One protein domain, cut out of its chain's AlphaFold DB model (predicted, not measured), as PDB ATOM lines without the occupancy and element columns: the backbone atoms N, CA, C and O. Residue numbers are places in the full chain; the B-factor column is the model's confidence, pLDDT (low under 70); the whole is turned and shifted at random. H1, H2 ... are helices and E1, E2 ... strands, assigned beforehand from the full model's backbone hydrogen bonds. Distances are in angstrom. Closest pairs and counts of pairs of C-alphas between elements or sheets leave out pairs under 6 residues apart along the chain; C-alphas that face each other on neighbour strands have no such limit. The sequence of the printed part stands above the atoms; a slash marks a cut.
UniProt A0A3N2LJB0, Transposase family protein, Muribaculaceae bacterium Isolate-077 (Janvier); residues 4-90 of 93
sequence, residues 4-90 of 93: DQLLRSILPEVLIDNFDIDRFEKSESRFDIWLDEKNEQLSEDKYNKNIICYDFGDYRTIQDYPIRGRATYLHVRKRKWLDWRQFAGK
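What this domain is: This is residues 4 to 90 of the 93 residues of the protein "Transposase family protein" of Muribaculaceae bacterium Isolate-077 (Janvier) (UniProt A0A3N2LJB0). A strongly twisted wall of four strands, E1, E2, E5 and E4, has two short helices, H1 and H2, on one face and the other face bare. E5 runs on into E6, which pairs with E3 in a narrow two-stranded ribbon that carries the length away from the wall, with the short helix H3 at its far end and residues 42 to 47 of a long loop standing free. The printed part has 87 residues, with three named helices and six named strands in the order H1 H2 E1 E2 E3 E4 E5 E6 H3. The larger sheet runs E1, E2, E5, E4 and is mixed, the smaller is antiparallel, and the class is mixed, helices and strands. The whole is loose, a rod spanning 53 by 23 by 17 A, with a radius of gyration of the C-alphas of 16.2 A.

Where its parts are: H1, residues 4 to 10, begins at C-alpha 4 (-39.050, -5.065, 46.777) and is 10.0 A long. H2 is residues 13 to 18. E1, residues 19 to 26, measures 19.4 A and bends by 61 degrees at residue 22. E2, residues 30 to 37, measures 22.7 A. E3 is residues 51 to 56, 14.6 A. E4, residues 60 to 67, measures 19.5 A and bends by 52 degrees at residue 64. E5, residues 70 to 77, measures 22.4 A, and E6 is residues 79 to 83. H3, residues 84 to 88, ends at C-alpha 88 (-5.593, 10.700, 29.244).

How they stand to each other: E1 and E2 form an antiparallel hairpin at 162 degrees, with N 20 and O 36 2.8 A apart. E2 and E5 are parallel at 19 degrees, with N 33 and O 73 2.9 A apart. E4 and E5 form an antiparallel hairpin at 152 degrees, with N 62 and O 74 2.8 A apart. H1 is on this sheet at a height of 6.9 A, over none of its strands. H2 is on the same face and stands up from the sheet at 59 degrees. H1 and H2 are close but not clearly touching, the closest C-alphas being those of Arg 8 and Ile 16, 6.3 A. E5 runs on into E6 at 18 degrees. E3 and E6 are antiparallel at 148 degrees, with N 52 and O 82 2.9 A apart. H3 is not on the larger sheet. In H1, H2 and H3 every O i to N i+4 pair is within hydrogen-bond range.

The domain as a whole: The two C-alphas farthest apart, of Gly 69 and Gly 89, are 53.4 A apart. The printed part has no cut. The link E2 to E3, residues 38 to 50, is long; the others are tight. Residues 41 to 47, 49 and 86 to 90 have pLDDT under 70.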
ATOM      1  N   ASP A   4     -40.509  -4.934  46.725       72.44
ATOM      2  CA  ASP A   4     -39.050  -5.065  46.777       72.44
ATOM      3  C   ASP A   4     -38.557  -6.030  47.862       72.44
ATOM      4  O   ASP A   4     -37.596  -6.763  47.654       72.44
ATOM      5  N   GLN A   5     -39.221  -6.079  49.024       80.06
ATOM      6  CA  GLN A   5     -38.842  -7.005  50.100       80.06
ATOM      7  C   GLN A   5     -39.132  -8.459  49.728       80.06
ATOM      8  O   GLN A   5     -38.375  -9.356  50.097       80.06
ATOM      9  N   LEU A   6     -40.217  -8.694  48.989       83.12
ATOM     10  CA  LEU A   6     -40.537 -10.031  48.505       83.12
ATOM     11  C   LEU A   6     -39.553 -10.449  47.411       83.12
ATOM     12  O   LEU A   6     -39.056 -11.568  47.455       83.12
ATOM     13  N   LEU A   7     -39.234  -9.544  46.480       82.81
ATOM     14  CA  LEU A   7     -38.250  -9.796  45.425       82.81
ATOM     15  C   LEU A   7     -36.868 -10.123  46.005       82.81
ATOM     16  O   LEU A   7     -36.244 -11.094  45.594       82.81
ATOM     17  N   ARG A   8     -36.440  -9.399  47.045       82.69
ATOM     18  CA  ARG A   8     -35.208  -9.702  47.792       82.69
ATOM     19  C   ARG A   8     -35.198 -11.073  48.463       82.69
ATOM     20  O   ARG A   8     -34.128 -11.610  48.693       82.69
ATOM     21  N   SER A   9     -36.367 -11.624  48.783       83.25
ATOM     22  CA  SER A   9     -36.478 -12.940  49.428       83.25
ATOM     23  C   SER A   9     -36.520 -14.099  48.428       83.25
ATOM     24  O   SER A   9     -36.326 -15.243  48.823       83.25
ATOM     25  N   ILE A  10     -36.844 -13.829  47.157       87.00
ATOM     26  CA  ILE A  10     -36.935 -14.858  46.105       87.00
ATOM     27  C   ILE A  10     -35.712 -14.871  45.191       87.00
ATOM     28  O   ILE A  10     -35.390 -15.916  44.636       87.00
ATOM     29  N   LEU A  11     -35.072 -13.716  44.993       87.19
ATOM     30  CA  LEU A  11     -33.887 -13.613  44.158       87.19
ATOM     31  C   LEU A  11     -32.663 -14.115  44.938       87.19
ATOM     32  O   LEU A  11     -32.587 -13.899  46.149       87.19
ATOM     33  N   PRO A  12     -31.693 -14.751  44.260       88.31
ATOM     34  CA  PRO A  12     -30.420 -15.110  44.869       88.31
ATOM     35  C   PRO A  12     -29.747 -13.908  45.540       88.31
ATOM     36  O   PRO A  12     -29.730 -12.816  44.967       88.31
ATOM     37  N   GLU A  13     -29.125 -14.128  46.702       87.44
ATOM     38  CA  GLU A  13     -28.410 -13.084  47.459       87.44
ATOM     39  C   GLU A  13     -27.393 -12.346  46.582       87.44
ATOM     40  O   GLU A  13     -27.360 -11.122  46.574       87.44
ATOM     41  N   VAL A  14     -26.688 -13.074  45.708       86.88
ATOM     42  CA  VAL A  14     -25.724 -12.507  44.752       86.88
ATOM     43  C   VAL A  14     -26.339 -11.411  43.872       86.88
ATOM     44  O   VAL A  14     -25.674 -10.416  43.590       86.88
ATOM     45  N   LEU A  15     -27.596 -11.547  43.433       88.44
ATOM     46  CA  LEU A  15     -28.251 -10.488  42.658       88.44
ATOM     47  C   LEU A  15     -28.583  -9.285  43.540       88.44
ATOM     48  O   LEU A  15     -28.404  -8.156  43.105       88.44
ATOM     49  N   ILE A  16     -29.029  -9.518  44.772       89.00
ATOM     50  CA  ILE A  16     -29.382  -8.450  45.715       89.00
ATOM     51  C   ILE A  16     -28.152  -7.681  46.201       89.00
ATOM     52  O   ILE A  16     -28.246  -6.482  46.475       89.00
ATOM     53  N   ASP A  17     -27.005  -8.345  46.286       88.19
ATOM     54  CA  ASP A  17     -25.745  -7.742  46.698       88.19
ATOM     55  C   ASP A  17     -25.161  -6.873  45.585       88.19
ATOM     56  O   ASP A  17     -24.774  -5.740  45.855       88.19
ATOM     57  N   ASN A  18     -25.199  -7.337  44.333       89.12
ATOM     58  CA  ASN A  18     -24.558  -6.644  43.210       89.12
ATOM     59  C   ASN A  18     -25.488  -5.701  42.429       89.12
ATOM     60  O   ASN A  18     -24.998  -4.810  41.735       89.12
ATOM     61  N   PHE A  19     -26.809  -5.877  42.518       91.81
ATOM     62  CA  PHE A  19     -27.782  -5.120  41.730       91.81
ATOM     63  C   PHE A  19     -28.857  -4.467  42.601       91.81
ATOM     64  O   PHE A  19     -29.319  -5.024  43.599       91.81
ATOM     65  N   ASP A  20     -29.279  -3.277  42.189       90.88
ATOM     66  CA  ASP A  20     -30.484  -2.618  42.668       90.88
ATOM     67  C   ASP A  20     -31.666  -2.967  41.758       90.88
ATOM     68  O   ASP A  20     -31.530  -3.097  40.542       90.88
ATOM     69  N   ILE A  21     -32.846  -3.124  42.357       90.81
ATOM     70  CA  ILE A  21     -34.092  -3.335  41.618       90.81
ATOM     71  C   ILE A  21     -34.607  -1.961  41.192       90.81
ATOM     72  O   ILE A  21     -35.056  -1.188  42.038       90.81
ATOM     73  N   ASP A  22     -34.537  -1.670  39.896       90.31
ATOM     74  CA  ASP A  22     -35.026  -0.413  39.318       90.31
ATOM     75  C   ASP A  22     -36.547  -0.450  39.147       90.31
ATOM     76  O   ASP A  22     -37.278   0.448  39.574       90.31
ATOM     77  N   ARG A  23     -37.050  -1.540  38.557       90.62
ATOM     78  CA  ARG A  23     -38.463  -1.676  38.211       90.62
ATOM     79  C   ARG A  23     -38.911  -3.126  38.247       90.62
ATOM     80  O   ARG A  23     -38.193  -4.039  37.853       90.62
ATOM     81  N   PHE A  24     -40.153  -3.325  38.666       90.94
ATOM     82  CA  PHE A  24     -40.817  -4.618  38.623       90.94
ATOM     83  C   PHE A  24     -42.165  -4.503  37.927       90.94
ATOM     84  O   PHE A  24     -43.013  -3.702  38.325       90.94
ATOM     85  N   GLU A  25     -42.379  -5.338  36.919       91.56
ATOM     86  CA  GLU A  25     -43.651  -5.455  36.225       91.56
ATOM     87  C   GLU A  25     -44.197  -6.872  36.348       91.56
ATOM     88  O   GLU A  25     -43.502  -7.880  36.195       91.56
ATOM     89  N   LYS A  26     -45.495  -6.941  36.627       90.00
ATOM     90  CA  LYS A  26     -46.233  -8.188  36.738       90.00
ATOM     91  C   LYS A  26     -47.344  -8.203  35.705       90.00
ATOM     92  O   LYS A  26     -48.234  -7.360  35.745       90.00
ATOM     93  N   SER A  27     -47.332  -9.239  34.882       89.62
ATOM     94  CA  SER A  27     -48.407  -9.584  33.958       89.62
ATOM     95  C   SER A  27     -49.072 -10.899  34.371       89.62
ATOM     96  O   SER A  27     -48.658 -11.575  35.320       89.62
ATOM     97  N   GLU A  28     -50.136 -11.284  33.670       90.00
ATOM     98  CA  GLU A  28     -50.797 -12.571  33.911       90.00
ATOM     99  C   GLU A  28     -49.888 -13.752  33.559       90.00
ATOM    100  O   GLU A  28     -49.849 -14.729  34.305       90.00
ATOM    101  N   SER A  29     -49.102 -13.619  32.486       91.62
ATOM    102  CA  SER A  29     -48.245 -14.671  31.930       91.62
ATOM    103  C   SER A  29     -46.777 -14.587  32.347       91.62
ATOM    104  O   SER A  29     -46.075 -15.598  32.286       91.62
ATOM    105  N   ARG A  30     -46.288 -13.409  32.763       93.56
ATOM    106  CA  ARG A  30     -44.861 -13.198  33.034       93.56
ATOM    107  C   ARG A  30     -44.553 -12.160  34.115       93.56
ATOM    108  O   ARG A  30     -45.396 -11.327  34.454       93.56
ATOM    109  N   PHE A  31     -43.334 -12.235  34.625       93.00
ATOM    110  CA  PHE A  31     -42.675 -11.250  35.467       93.00
ATOM    111  C   PHE A  31     -41.494 -10.653  34.713       93.00
ATOM    112  O   PHE A  31     -40.677 -11.402  34.182       93.00
ATOM    113  N   ASP A  32     -41.391  -9.330  34.724       94.00
ATOM    114  CA  ASP A  32     -40.263  -8.594  34.163       94.00
ATOM    115  C   ASP A  32     -39.601  -7.813  35.314       94.00
ATOM    116  O   ASP A  32     -40.229  -6.968  35.960       94.00
ATOM    117  N   ILE A  33     -38.350  -8.153  35.631       93.25
ATOM    118  CA  ILE A  33     -37.576  -7.566  36.734       93.25
ATOM    119  C   ILE A  33     -36.386  -6.817  36.134       93.25
ATOM    120  O   ILE A  33     -35.532  -7.432  35.500       93.25
ATOM    121  N   TRP A  34     -36.320  -5.506  36.347       94.44
ATOM    122  CA  TRP A  34     -35.237  -4.641  35.881       94.44
ATOM    123  C   TRP A  34     -34.205  -4.431  36.993       94.44
ATOM    124  O   TRP A  34     -34.557  -4.064  38.117       94.44
ATOM    125  N   LEU A  35     -32.941  -4.705  36.670       93.88
ATOM    126  CA  LEU A  35     -31.815  -4.758  37.597       93.88
ATOM    127  C   LEU A  35     -30.654  -3.890  37.101       93.88
ATOM    128  O   LEU A  35     -30.144  -4.081  35.991       93.88
ATOM    129  N   ASP A  36     -30.188  -3.017  37.987       94.00
ATOM    130  CA  ASP A  36     -29.094  -2.085  37.747       94.00
ATOM    131  C   ASP A  36     -27.896  -2.436  38.603       94.00
ATOM    132  O   ASP A  36     -28.015  -2.563  39.817       94.00
ATOM    133  N   GLU A  37     -26.720  -2.570  37.996       92.00
ATOM    134  CA  GLU A  37     -25.505  -2.830  38.766       92.00
ATOM    135  C   GLU A  37     -25.237  -1.680  39.750       92.00
ATOM    136  O   GLU A  37     -25.263  -0.491  39.392       92.00
ATOM    137  N   LYS A  38     -24.987  -2.027  41.013       90.25
ATOM    138  CA  LYS A  38     -24.685  -1.050  42.056       90.25
ATOM    139  C   LYS A  38     -23.381  -0.327  41.758       90.25
ATOM    140  O   LYS A  38     -22.481  -0.837  41.099       90.25
ATOM    141  N   ASN A  39     -23.263   0.886  42.288       83.25
ATOM    142  CA  ASN A  39     -22.012   1.637  42.246       83.25
ATOM    143  C   ASN A  39     -21.069   1.195  43.380       83.25
ATOM    144  O   ASN A  39     -20.627   2.018  44.183       83.25
ATOM    145  N   GLU A  40     -20.812  -0.107  43.484       77.56
ATOM    146  CA  GLU A  40     -19.860  -0.660  44.444       77.56
ATOM    147  C   GLU A  40     -18.583  -1.049  43.706       77.56
ATOM    148  O   GLU A  40     -18.551  -1.985  42.913       77.56
ATOM    149  N   GLN A  41     -17.518  -0.282  43.942       68.00
ATOM    150  CA  GLN A  41     -16.194  -0.649  43.455       68.00
ATOM    151  C   GLN A  41     -15.704  -1.886  44.204       68.00
ATOM    152  O   GLN A  41     -15.834  -1.969  45.431       68.00
ATOM    153  N   LEU A  42     -15.082  -2.809  43.467       69.25
ATOM    154  CA  LEU A  42     -14.359  -3.929  44.055       69.25
ATOM    155  C   LEU A  42     -13.355  -3.403  45.085       69.25
ATOM    156  O   LEU A  42     -12.775  -2.327  44.927       69.25
ATOM    157  N   SER A  43     -13.133  -4.165  46.153       66.88
ATOM    158  CA  SER A  43     -12.211  -3.799  47.235       66.88
ATOM    159  C   SER A  43     -10.802  -3.447  46.744       66.88
ATOM    160  O   SER A  43     -10.127  -2.633  47.372       66.88
ATOM    161  N   GLU A  44     -10.387  -4.025  45.616       64.69
ATOM    162  CA  GLU A  44      -9.105  -3.773  44.947       64.69
ATOM    163  C   GLU A  44      -9.067  -2.398  44.255       64.69
ATOM    164  O   GLU A  44      -8.053  -1.703  44.305       64.69
ATOM    165  N   ASP A  45     -10.195  -1.959  43.695       64.94
ATOM    166  CA  ASP A  45     -10.337  -0.713  42.934       64.94
ATOM    167  C   ASP A  45     -10.819   0.473  43.774       64.94
ATOM    168  O   ASP A  45     -10.700   1.622  43.352       64.94
ATOM    169  N   LYS A  46     -11.303   0.221  44.996       62.72
ATOM    170  CA  LYS A  46     -11.866   1.231  45.910       62.72
ATOM    171  C   LYS A  46     -10.918   2.400  46.219       62.72
ATOM    172  O   LYS A  46     -11.360   3.490  46.581       62.72
ATOM    173  N   TYR A  47      -9.606   2.188  46.096       64.69
ATOM    174  CA  TYR A  47      -8.583   3.222  46.304       64.69
ATOM    175  C   TYR A  47      -8.154   3.923  45.007       64.69
ATOM    176  O   TYR A  47      -7.466   4.949  45.053       64.69
ATOM    177  N   ASN A  48      -8.562   3.408  43.845       70.25
ATOM    178  CA  ASN A  48      -8.226   3.974  42.552       70.25
ATOM    179  C   ASN A  48      -9.221   5.077  42.171       70.25
ATOM    180  O   ASN A  48     -10.193   4.866  41.452       70.25
ATOM    181  N   LYS A  49      -8.917   6.306  42.605       69.94
ATOM    182  CA  LYS A  49      -9.704   7.515  42.294       69.94
ATOM    183  C   LYS A  49      -9.833   7.830  40.795       69.94
ATOM    184  O   LYS A  49     -10.567   8.744  40.439       69.94
ATOM    185  N   ASN A  50      -9.100   7.124  39.933       76.25
ATOM    186  CA  ASN A  50      -9.147   7.315  38.484       76.25
ATOM    187  C   ASN A  50     -10.270   6.507  37.823       76.25
ATOM    188  O   ASN A  50     -10.581   6.772  36.666       76.25
ATOM    189  N   ILE A  51     -10.869   5.543  38.531       78.44
ATOM    190  CA  ILE A  51     -12.005   4.774  38.028       78.44
ATOM    191  C   ILE A  51     -13.284   5.555  38.318       78.44
ATOM    192  O   ILE A  51     -13.673   5.726  39.475       78.44
ATOM    193  N   ILE A  52     -13.948   6.012  37.260       80.56
ATOM    194  CA  ILE A  52     -15.233   6.705  37.344       80.56
ATOM    195  C   ILE A  52     -16.340   5.842  36.740       80.56
ATOM    196  O   ILE A  52     -16.193   5.275  35.658       80.56
ATOM    197  N   CYS A  53     -17.471   5.757  37.436       81.44
ATOM    198  CA  CYS A  53     -18.714   5.268  36.855       81.44
ATOM    199  C   CYS A  53     -19.399   6.445  36.154       81.44
ATOM    200  O   CYS A  53     -19.712   7.437  36.812       81.44
ATOM    201  N   TYR A  54     -19.658   6.335  34.850       84.12
ATOM    202  CA  TYR A  54     -20.201   7.456  34.073       84.12
ATOM    203  C   TYR A  54     -21.583   7.201  33.466       84.12
ATOM    204  O   TYR A  54     -22.296   8.161  33.192       84.12
ATOM    205  N   ASP A  55     -21.968   5.943  33.248       87.88
ATOM    206  CA  ASP A  55     -23.216   5.595  32.559       87.88
ATOM    207  C   ASP A  55     -23.574   4.109  32.768       87.88
ATOM    208  O   ASP A  55     -22.826   3.366  33.407       87.88
ATOM    209  N   PHE A  56     -24.693   3.656  32.204       90.69
ATOM    210  CA  PHE A  56     -25.063   2.249  32.099       90.69
ATOM    211  C   PHE A  56     -24.929   1.711  30.668       90.69
ATOM    212  O   PHE A  56     -25.009   2.434  29.676       90.69
ATOM    213  N   GLY A  57     -24.686   0.408  30.558       90.56
ATOM    214  CA  GLY A  57     -24.780  -0.343  29.310       90.56
ATOM    215  C   GLY A  57     -26.218  -0.626  28.892       90.56
ATOM    216  O   GLY A  57     -27.172  -0.330  29.609       90.56
ATOM    217  N   ASP A  58     -26.347  -1.256  27.728       92.81
ATOM    218  CA  ASP A  58     -27.630  -1.762  27.255       92.81
ATOM    219  C   ASP A  58     -28.130  -2.901  28.146       92.81
ATOM    220  O   ASP A  58     -27.348  -3.688  28.697       92.81
ATOM    221  N   TYR A  59     -29.452  -3.016  28.249       93.44
ATOM    222  CA  TYR A  59     -30.072  -4.122  28.957       93.44
ATOM    223  C   TYR A  59     -29.819  -5.448  28.247       93.44
ATOM    224  O   TYR A  59     -29.999  -5.590  27.037       93.44
ATOM    225  N   ARG A  60     -29.476  -6.458  29.041       94.75
ATOM    226  CA  ARG A  60     -29.473  -7.857  28.633       94.75
ATOM    227  C   ARG A  60     -30.614  -8.574  29.328       94.75
ATOM    228  O   ARG A  60     -30.703  -8.561  30.551       94.75
ATOM    229  N   THR A  61     -31.467  -9.211  28.537       95.06
ATOM    230  CA  THR A  61     -32.590  -9.998  29.046       95.06
ATOM    231  C   THR A  61     -32.170 -11.452  29.203       95.06
ATOM    232  O   THR A  61     -31.683 -12.066  28.255       95.06
ATOM    233  N   ILE A  62     -32.383 -12.004  30.391       93.69
ATOM    234  CA  ILE A  62     -32.149 -13.405  30.731       93.69
ATOM    235  C   ILE A  62     -33.494 -14.008  31.114       93.69
ATOM    236  O   ILE A  62     -34.229 -13.440  31.921       93.69
ATOM    237  N   GLN A  63     -33.824 -15.154  30.527       93.44
ATOM    238  CA  GLN A  63     -34.989 -15.922  30.941       93.44
ATOM    239  C   GLN A  63     -34.595 -16.855  32.084       93.44
ATOM    240  O   GLN A  63     -33.662 -17.644  31.941       93.44
ATOM    241  N   ASP A  64     -35.319 -16.764  33.193       90.12
ATOM    242  CA  ASP A  64     -35.129 -17.594  34.379       90.12
ATOM    243  C   ASP A  64     -36.278 -18.608  34.528       90.12
ATOM    244  O   ASP A  64     -37.246 -18.621  33.750       90.12
ATOM    245  N   TYR A  65     -36.185 -19.475  35.534       89.81
ATOM    246  CA  TYR A  65     -37.228 -20.431  35.857       89.81
ATOM    247  C   TYR A  65     -38.566 -19.730  36.145       89.81
ATOM    248  O   TYR A  65     -38.617 -18.693  36.820       89.81
ATOM    249  N   PRO A  66     -39.689 -20.295  35.657       90.94
ATOM    250  CA  PRO A  66     -41.000 -19.724  35.905       90.94
ATOM    251  C   PRO A  66     -41.318 -19.654  37.400       90.94
ATOM    252  O   PRO A  66     -41.279 -20.661  38.108       90.94
ATOM    253  N   ILE A  67     -41.719 -18.478  37.879       88.75
ATOM    254  CA  ILE A  67     -42.109 -18.282  39.274       88.75
ATOM    255  C   ILE A  67     -43.632 -18.343  39.358       88.75
ATOM    256  O   ILE A  67     -44.349 -17.513  38.799       88.75
ATOM    257  N   ARG A  68     -44.151 -19.342  40.084       87.69
ATOM    258  CA  ARG A  68     -45.600 -19.548  40.292       87.69
ATOM    259  C   ARG A  68     -46.399 -19.582  38.977       87.69
ATOM    260  O   ARG A  68     -47.452 -18.954  38.876       87.69
ATOM    261  N   GLY A  69     -45.871 -20.283  37.973       88.62
ATOM    262  CA  GLY A  69     -46.521 -20.462  36.669       88.62
ATOM    263  C   GLY A  69     -46.423 -19.262  35.721       88.62
ATOM    264  O   GLY A  69     -47.040 -19.292  34.663       88.62
ATOM    265  N   ARG A  70     -45.657 -18.223  36.073       90.44
ATOM    266  CA  ARG A  70     -45.361 -17.085  35.193       90.44
ATOM    267  C   ARG A  70     -43.930 -17.174  34.698       90.44
ATOM    268  O   ARG A  70     -43.041 -17.450  35.498       90.44
ATOM    269  N   ALA A  71     -43.703 -16.928  33.411       93.75
ATOM    270  CA  ALA A  71     -42.349 -16.819  32.872       93.75
ATOM    271  C   ALA A  71     -41.614 -15.654  33.550       93.75
ATOM    272  O   ALA A  71     -42.216 -14.608  33.768       93.75
ATOM    273  N   THR A  72     -40.339 -15.820  33.891       93.50
ATOM    274  CA  THR A  72     -39.575 -14.784  34.596       93.50
ATOM    275  C   THR A  72     -38.468 -14.272  33.694       93.50
ATOM    276  O   THR A  72     -37.671 -15.059  33.185       93.50
ATOM    277  N   TYR A  73     -38.416 -12.957  33.509       94.94
ATOM    278  CA  TYR A  73     -37.392 -12.275  32.735       94.94
ATOM    279  C   TYR A  73     -36.633 -11.308  33.635       94.94
ATOM    280  O   TYR A  73     -37.218 -10.448  34.294       94.94
ATOM    281  N   LEU A  74     -35.315 -11.474  33.660       94.56
ATOM    282  CA  LEU A  74     -34.387 -10.580  34.332       94.56
ATOM    283  C   LEU A  74     -33.759  -9.684  33.275       94.56
ATOM    284  O   LEU A  74     -33.045 -10.157  32.392       94.56
ATOM    285  N   HIS A  75     -34.022  -8.393  33.359       95.56
ATOM    286  CA  HIS A  75     -33.412  -7.398  32.501       95.56
ATOM    287  C   HIS A  75     -32.298  -6.701  33.266       95.56
ATOM    288  O   HIS A  75     -32.550  -5.907  34.166       95.56
ATOM    289  N   VAL A  76     -31.058  -7.010  32.913       94.38
ATOM    290  CA  VAL A  76     -29.885  -6.589  33.676       94.38
ATOM    291  C   VAL A  76     -29.066  -5.609  32.855       94.38
ATOM    292  O   VAL A  76     -28.724  -5.911  31.709       94.38
ATOM    293  N   ARG A  77     -28.701  -4.463  33.430       94.25
ATOM    294  CA  ARG A  77     -27.697  -3.564  32.846       94.25
ATOM    295  C   ARG A  77     -26.516  -3.371  33.784       94.25
ATOM    296  O   ARG A  77     -26.665  -3.247  34.998       94.25
ATOM    297  N   LYS A  78     -25.325  -3.350  33.190       91.94
ATOM    298  CA  LYS A  78     -24.061  -3.111  33.893       91.94
ATOM    299  C   LYS A  78     -23.684  -1.640  33.868       91.94
ATOM    300  O   LYS A  78     -24.053  -0.918  32.941       91.94
ATOM    301  N   ARG A  79     -22.913  -1.215  34.857       90.44
ATOM    302  CA  ARG A  79     -22.269   0.092  34.905       90.44
ATOM    303  C   ARG A  79     -21.143   0.137  33.878       90.44
ATOM    304  O   ARG A  79     -20.397  -0.826  33.694       90.44
ATOM    305  N   LYS A  80     -21.003   1.276  33.210       88.81
ATOM    306  CA  LYS A  80     -19.816   1.584  32.421       88.81
ATOM    307  C   LYS A  80     -18.806   2.279  33.324       88.81
ATOM    308  O   LYS A  80     -19.089   3.323  33.917       88.81
ATOM    309  N   TRP A  81     -17.624   1.683  33.391       85.75
ATOM    310  CA  TRP A  81     -16.494   2.175  34.161       85.75
ATOM    311  C   TRP A  81     -15.426   2.697  33.210       85.75
ATOM    312  O   TRP A  81     -15.110   2.055  32.208       85.75
ATOM    313  N   LEU A  82     -14.881   3.869  33.516       83.94
ATOM    314  CA  LEU A  82     -13.779   4.470  32.782       83.94
ATOM    315  C   LEU A  82     -12.583   4.605  33.716       83.94
ATOM    316  O   LEU A  82     -12.698   5.215  34.775       83.94
ATOM    317  N   ASP A  83     -11.434   4.091  33.289       83.94
ATOM    318  CA  ASP A  83     -10.152   4.423  33.903       83.94
ATOM    319  C   ASP A  83      -9.587   5.684  33.239       83.94
ATOM    320  O   ASP A  83      -9.154   5.668  32.081       83.94
ATOM    321  N   TRP A  84      -9.583   6.786  33.986       75.00
ATOM    322  CA  TRP A  84      -9.089   8.081  33.529       75.00
ATOM    323  C   TRP A  84      -7.640   8.024  33.023       75.00
ATOM    324  O   TRP A  84      -7.298   8.731  32.073       75.00
ATOM    325  N   ARG A  85      -6.783   7.154  33.582       71.50
ATOM    326  CA  ARG A  85      -5.377   7.040  33.143       71.50
ATOM    327  C   ARG A  85      -5.261   6.540  31.708       71.50
ATOM    328  O   ARG A  85      -4.430   7.033  30.949       71.50
ATOM    329  N   GLN A  86      -6.112   5.592  31.329       66.75
ATOM    330  CA  GLN A  86      -6.141   5.039  29.976       66.75
ATOM    331  C   GLN A  86      -6.743   6.021  28.969       66.75
ATOM    332  O   GLN A  86      -6.412   5.973  27.786       66.75
ATOM    333  N   PHE A  87      -7.622   6.913  29.431       63.75
ATOM    334  CA  PHE A  87      -8.215   7.950  28.594       63.75
ATOM    335  C   PHE A  87      -7.244   9.111  28.338       63.75
ATOM    336  O   PHE A  87      -7.095   9.541  27.197       63.75
ATOM    337  N   ALA A  88      -6.539   9.590  29.370       62.31
ATOM    338  CA  ALA A  88      -5.593  10.700  29.244       62.31
ATOM    339  C   ALA A  88      -4.415  10.371  28.307       62.31
ATOM    340  O   ALA A  88      -4.094  11.172  27.435       62.31
ATOM    341  N   GLY A  89      -3.847   9.163  28.403       59.25
ATOM    342  CA  GLY A  89      -2.720   8.737  27.560       59.25
ATOM    343  C   GLY A  89      -3.047   8.526  26.073       59.25
ATOM    344  O   GLY A  89      -2.134   8.300  25.285       59.25
ATOM    345  N   LYS A  90      -4.326   8.587  25.668       57.97
ATOM    346  CA  LYS A  90      -4.747   8.510  24.256       57.97
ATOM    347  C   LYS A  90      -4.878   9.870  23.569       57.97
ATOM    348  O   LYS A  90      -4.969   9.898  22.351       57.97
TER     349      LYS A  90